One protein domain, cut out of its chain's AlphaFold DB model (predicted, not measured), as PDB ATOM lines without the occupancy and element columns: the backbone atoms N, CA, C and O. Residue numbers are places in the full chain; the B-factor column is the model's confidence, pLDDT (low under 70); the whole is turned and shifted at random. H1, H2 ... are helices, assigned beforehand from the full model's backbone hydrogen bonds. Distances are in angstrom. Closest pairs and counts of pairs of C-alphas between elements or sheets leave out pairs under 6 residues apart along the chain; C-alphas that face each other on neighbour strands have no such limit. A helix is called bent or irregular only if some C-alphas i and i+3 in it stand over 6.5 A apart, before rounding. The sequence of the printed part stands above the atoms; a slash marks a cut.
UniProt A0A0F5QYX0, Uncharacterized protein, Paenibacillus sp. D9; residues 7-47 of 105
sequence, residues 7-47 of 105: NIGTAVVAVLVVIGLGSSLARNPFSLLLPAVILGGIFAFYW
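AT A GLANCE: This is residues 7 to 47 of the 105 residues of an uncharacterized protein of Paenibacillus sp. D9 (UniProt A0A0F5QYX0). Two long helices, H1 and then H2, meet near their ends at a corner and spread from it as a wide, flat V or L, with the space between the arms empty. The far parts of both arms stick out free: residues 7 to 20 and residues 34 to 47. The printed part has 41 residues with two named helices and no named strand, class all helix. It is only just loose, close to extended, with a radius of gyration of the C-alphas of 13.4 A and spans of 37 by 26 by 8 A.

IN THESE COORDINATES: H1, the longest helix, holds residues 8 to 27 and measures 28.6 A, from C-alpha 8 at (0.496, 21.191, -42.093) to C-alpha 27 at (-26.576, 30.524, -42.964). H2 holds residues 29 to 47 and measures 25.0 A, ending with C-alpha 47 at (-21.446, 18.389, -15.275). H2 has a kink of 28 degrees near residue 36. It is neither bent nor irregular, but only just: C-alphas 31 and 34 are 6.1 A apart.

HOW THE PARTS SIT: H1 and H2 touch only at the corner by their link, H1 with residues 24 to 25 alone and H2 with residues 31 to 33 alone. Their closest C-alphas, those of Leu 25 and Leu 32, are 6.4 A apart. Their lines stand about perpendicular, but only just, at 71 degrees. In H1 every O i to N i+4 pair is within hydrogen-bond range; in H2, 14 of 15 are.

THE WHOLE: The two C-alphas farthest apart, those of Ile 8 and Phe 45, are 37.2 A apart. The printed part has no cut, and the link from H1 to H2 is tight, with 1 residue. The mean pLDDT of the printed part is 86.7, and no printed residue is under 70.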
ATOM      1  N   ASN A   7       0.889  18.646 -37.990       90.88
ATOM      2  CA  ASN A   7       1.183  18.496 -39.411       90.88
ATOM      3  C   ASN A   7       0.475  19.615 -40.189       90.88
ATOM      4  O   ASN A   7      -0.669  19.950 -39.871       90.88
ATOM      5  N   ILE A   8       1.105  20.152 -41.241       92.50
ATOM      6  CA  ILE A   8       0.496  21.191 -42.093       92.50
ATOM      7  C   ILE A   8      -0.905  20.764 -42.561       92.50
ATOM      8  O   ILE A   8      -1.857  21.522 -42.408       92.50
ATOM      9  N   GLY A   9      -1.060  19.518 -43.027       92.81
ATOM     10  CA  GLY A   9      -2.360  19.001 -43.467       92.81
ATOM     11  C   GLY A   9      -3.412  19.009 -42.355       92.81
ATOM     12  O   GLY A   9      -4.538  19.443 -42.578       92.81
ATOM     13  N   THR A  10      -3.038  18.619 -41.131       91.62
ATOM     14  CA  THR A  10      -3.958  18.672 -39.983       91.62
ATOM     15  C   THR A  10      -4.352  20.102 -39.618       91.62
ATOM     16  O   THR A  10      -5.508  20.336 -39.281       91.62
ATOM     17  N   ALA A  11      -3.432  21.064 -39.735       92.75
ATOM     18  CA  ALA A  11      -3.737  22.471 -39.487       92.75
ATOM     19  C   ALA A  11      -4.703  23.034 -40.542       92.75
ATOM     20  O   ALA A  11      -5.683  23.681 -40.184       92.75
ATOM     21  N   VAL A  12      -4.477  22.731 -41.825       96.00
ATOM     22  CA  VAL A  12      -5.358  23.161 -42.923       96.00
ATOM     23  C   VAL A  12      -6.764  22.591 -42.742       96.00
ATOM     24  O   VAL A  12      -7.732  23.346 -42.739       96.00
ATOM     25  N   VAL A  13      -6.885  21.281 -42.508       93.50
ATOM     26  CA  VAL A  13      -8.190  20.641 -42.273       93.50
ATOM     27  C   VAL A  13      -8.888  21.252 -41.056       93.50
ATOM     28  O   VAL A  13     -10.073  21.563 -41.137       93.50
ATOM     29  N   ALA A  14      -8.169  21.488 -39.955       92.19
ATOM     30  CA  ALA A  14      -8.747  22.114 -38.769       92.19
ATOM     31  C   ALA A  14      -9.302  23.517 -39.065       92.19
ATOM     32  O   ALA A  14     -10.419  23.833 -38.657       92.19
ATOM     33  N   VAL A  15      -8.569  24.337 -39.821       94.31
ATOM     34  CA  VAL A  15      -9.030  25.673 -40.231       94.31
ATOM     35  C   VAL A  15     -10.273  25.581 -41.118       94.31
ATOM     36  O   VAL A  15     -11.245  26.299 -40.878       94.31
ATOM     37  N   LEU A  16     -10.294  24.668 -42.094       93.75
ATOM     38  CA  LEU A  16     -11.459  24.456 -42.962       93.75
ATOM     39  C   LEU A  16     -12.692  24.021 -42.165       93.75
ATOM     40  O   LEU A  16     -13.789  24.510 -42.428       93.75
ATOM     41  N   VAL A  17     -12.519  23.148 -41.172       90.81
ATOM     42  CA  VAL A  17     -13.606  22.724 -40.280       90.81
ATOM     43  C   VAL A  17     -14.160  23.918 -39.503       90.81
ATOM     44  O   VAL A  17     -15.376  24.088 -39.445       90.81
ATOM     45  N   VAL A  18     -13.301  24.782 -38.956       90.19
ATOM     46  CA  VAL A  18     -13.739  25.979 -38.217       90.19
ATOM     47  C   VAL A  18     -14.522  26.935 -39.121       90.19
ATOM     48  O   VAL A  18     -15.612  27.373 -38.750       90.19
ATOM     49  N   ILE A  19     -14.016  27.219 -40.324       89.81
ATOM     50  CA  ILE A  19     -14.692  28.098 -41.292       89.81
ATOM     51  C   ILE A  19     -16.012  27.473 -41.770       89.81
ATOM     52  O   ILE A  19     -17.028  28.162 -41.877       89.81
ATOM     53  N   GLY A  20     -16.030  26.164 -42.024       83.12
ATOM     54  CA  GLY A  20     -17.223  25.423 -42.434       83.12
ATOM     55  C   GLY A  20     -18.315  25.441 -41.364       83.12
ATOM     56  O   GLY A  20     -19.473  25.723 -41.665       83.12
ATOM     57  N   LEU A  21     -17.950  25.223 -40.097       82.56
ATOM     58  CA  LEU A  21     -18.890  25.303 -38.977       82.56
ATOM     59  C   LEU A  21     -19.401  26.733 -38.764       82.56
ATOM     60  O   LEU A  21     -20.604  26.925 -38.599       82.56
ATOM     61  N   GLY A  22     -18.521  27.738 -38.824       83.25
ATOM     62  CA  GLY A  22     -18.905  29.145 -38.677       83.25
ATOM     63  C   GLY A  22     -19.834  29.632 -39.794       83.25
ATOM     64  O   GLY A  22     -20.853  30.267 -39.527       83.25
ATOM     65  N   SER A  23     -19.533  29.283 -41.045       81.19
ATOM     66  CA  SER A  23     -20.374  29.636 -42.197       81.19
ATOM     67  C   SER A  23     -21.717  28.897 -42.201       81.19
ATOM     68  O   SER A  23     -22.739  29.492 -42.546       81.19
ATOM     69  N   SER A  24     -21.742  27.634 -41.772       78.38
ATOM     70  CA  SER A  24     -22.979  26.861 -41.611       78.38
ATOM     71  C   SER A  24     -23.873  27.450 -40.511       78.38
ATOM     72  O   SER A  24     -25.074  27.631 -40.721       78.38
ATOM     73  N   LEU A  25     -23.278  27.875 -39.389       82.00
ATOM     74  CA  LEU A  25     -23.995  28.553 -38.307       82.00
ATOM     75  C   LEU A  25     -24.575  29.905 -38.755       82.00
ATOM     76  O   LEU A  25     -25.684  30.247 -38.358       82.00
ATOM     77  N   ALA A  26     -23.866  30.650 -39.609       81.38
ATOM     78  CA  ALA A  26     -24.334  31.935 -40.134       81.38
ATOM     79  C   ALA A  26     -25.497  31.803 -41.136       81.38
ATOM     80  O   ALA A  26     -26.358  32.679 -41.191       81.38
ATOM     81  N   ARG A  27     -25.534  30.729 -41.939       84.62
ATOM     82  CA  ARG A  27     -26.576  30.524 -42.964       84.62
ATOM     83  C   ARG A  27     -27.836  29.858 -42.423       84.62
ATOM     84  O   ARG A  27     -28.933  30.244 -42.811       84.62
ATOM     85  N   ASN A  28     -27.696  28.844 -41.574       83.62
ATOM     86  CA  ASN A  28     -28.836  28.164 -40.968       83.62
ATOM     87  C   ASN A  28     -28.487  27.729 -39.539       83.62
ATOM     88  O   ASN A  28     -28.128  26.567 -39.307       83.62
ATOM     89  N   PRO A  29     -28.601  28.649 -38.566       79.12
ATOM     90  CA  PRO A  29     -28.176  28.374 -37.204       79.12
ATOM     91  C   PRO A  29     -28.961  27.215 -36.599       79.12
ATOM     92  O   PRO A  29     -28.370  26.382 -35.924       79.12
ATOM     93  N   PHE A  30     -30.261  27.100 -36.895       81.38
ATOM     94  CA  PHE A  30     -31.152  26.098 -36.305       81.38
ATOM     95  C   PHE A  30     -30.709  24.653 -36.566       81.38
ATOM     96  O   PHE A  30     -30.855  23.807 -35.683       81.38
ATOM     97  N   SER A  31     -30.117  24.370 -37.732       81.38
ATOM     98  CA  SER A  31     -29.657  23.019 -38.080       81.38
ATOM     99  C   SER A  31     -28.465  22.551 -37.235       81.38
ATOM    100  O   SER A  31     -28.365  21.361 -36.944       81.38
ATOM    101  N   LEU A  32     -27.590  23.469 -36.804       79.81
ATOM    102  CA  LEU A  32     -26.461  23.173 -35.911       79.81
ATOM    103  C   LEU A  32     -26.785  23.431 -34.437       79.81
ATOM    104  O   LEU A  32     -26.189  22.806 -33.559       79.81
ATOM    105  N   LEU A  33     -27.747  24.311 -34.155       80.81
ATOM    106  CA  LEU A  33     -28.179  24.628 -32.800       80.81
ATOM    107  C   LEU A  33     -28.772  23.396 -32.121       80.81
ATOM    108  O   LEU A  33     -28.440  23.121 -30.976       80.81
ATOM    109  N   LEU A  34     -29.618  22.636 -32.825       81.94
ATOM    110  CA  LEU A  34     -30.291  21.468 -32.260       81.94
ATOM    111  C   LEU A  34     -29.298  20.403 -31.743       81.94
ATOM    112  O   LEU A  34     -29.363  20.076 -30.555       81.94
ATOM    113  N   PRO A  35     -28.337  19.893 -32.543       84.81
ATOM    114  CA  PRO A  35     -27.349  18.944 -32.032       84.81
ATOM    115  C   PRO A  35     -26.423  19.566 -30.976       84.81
ATOM    116  O   PRO A  35     -26.095  18.894 -29.996       84.81
ATOM    117  N   ALA A  36     -26.041  20.842 -31.114       87.88
ATOM    118  CA  ALA A  36     -25.199  21.527 -30.131       87.88
ATOM    119  C   ALA A  36     -25.896  21.682 -28.770       87.88
ATOM    120  O   ALA A  36     -25.271  21.467 -27.734       87.88
ATOM    121  N   VAL A  37     -27.192  22.002 -28.759       86.62
ATOM    122  CA  VAL A  37     -28.009  22.118 -27.545       86.62
ATOM    123  C   VAL A  37     -28.255  20.750 -26.921       86.62
ATOM    124  O   VAL A  37     -28.218  20.643 -25.701       86.62
ATOM    125  N   ILE A  38     -28.446  19.690 -27.711       90.50
ATOM    126  CA  ILE A  38     -28.580  18.327 -27.175       90.50
ATOM    127  C   ILE A  38     -27.273  17.886 -26.505       90.50
ATOM    128  O   ILE A  38     -27.294  17.488 -25.340       90.50
ATOM    129  N   LEU A  39     -26.128  17.996 -27.192       90.44
ATOM    130  CA  LEU A  39     -24.831  17.655 -26.596       90.44
ATOM    131  C   LEU A  39     -24.515  18.547 -25.394       90.44
ATOM    132  O   LEU A  39     -24.121  18.044 -24.344       90.44
ATOM    133  N   GLY A  40     -24.709  19.857 -25.537       89.69
ATOM    134  CA  GLY A  40     -24.493  20.836 -24.479       89.69
ATOM    135  C   GLY A  40     -25.400  20.589 -23.279       89.69
ATOM    136  O   GLY A  40     -24.933  20.659 -22.150       89.69
ATOM    137  N   GLY A  41     -26.658  20.219 -23.504       89.75
ATOM    138  CA  GLY A  41     -27.627  19.873 -22.469       89.75
ATOM    139  C   GLY A  41     -27.264  18.586 -21.733       89.75
ATOM    140  O   GLY A  41     -27.255  18.579 -20.505       89.75
ATOM    141  N   ILE A  42     -26.887  17.522 -22.452       88.69
ATOM    142  CA  ILE A  42     -26.396  16.268 -21.850       88.69
ATOM    143  C   ILE A  42     -25.127  16.534 -21.039       88.69
ATOM    144  O   ILE A  42     -25.004  16.064 -19.908       88.69
ATOM    145  N   PHE A  43     -24.192  17.305 -21.594       85.75
ATOM    146  CA  PHE A  43     -22.940  17.636 -20.927       85.75
ATOM    147  C   PHE A  43     -23.170  18.532 -19.713       85.75
ATOM    148  O   PHE A  43     -22.588  18.283 -18.664       85.75
ATOM    149  N   ALA A  44     -24.059  19.518 -19.811       85.94
ATOM    150  CA  ALA A  44     -24.465  20.354 -18.692       85.94
ATOM    151  C   ALA A  44     -25.113  19.505 -17.598       85.94
ATOM    152  O   ALA A  44     -24.709  19.624 -16.452       85.94
ATOM    153  N   PHE A  45     -26.031  18.590 -17.927       84.25
ATOM    154  CA  PHE A  45     -26.628  17.669 -16.953       84.25
ATOM    155  C   PHE A  45     -25.609  16.719 -16.323       84.25
ATOM    156  O   PHE A  45     -25.682  16.436 -15.128       84.25
ATOM    157  N   TYR A  46     -24.648  16.232 -17.105       81.81
ATOM    158  CA  TYR A  46     -23.541  15.435 -16.590       81.81
ATOM    159  C   TYR A  46     -22.662  16.256 -15.634       81.81
ATOM    160  O   TYR A  46     -22.353  15.803 -14.533       81.81
ATOM    161  N   TRP A  47     -22.303  17.477 -16.029       82.44
ATOM    162  CA  TRP A  47     -21.446  18.389 -15.275       82.44
ATOM    163  C   TRP A  47     -22.115  18.887 -13.995       82.44
ATOM    164  O   TRP A  47     -21.480  18.970 -12.944       82.44
TER     165      TRP A  47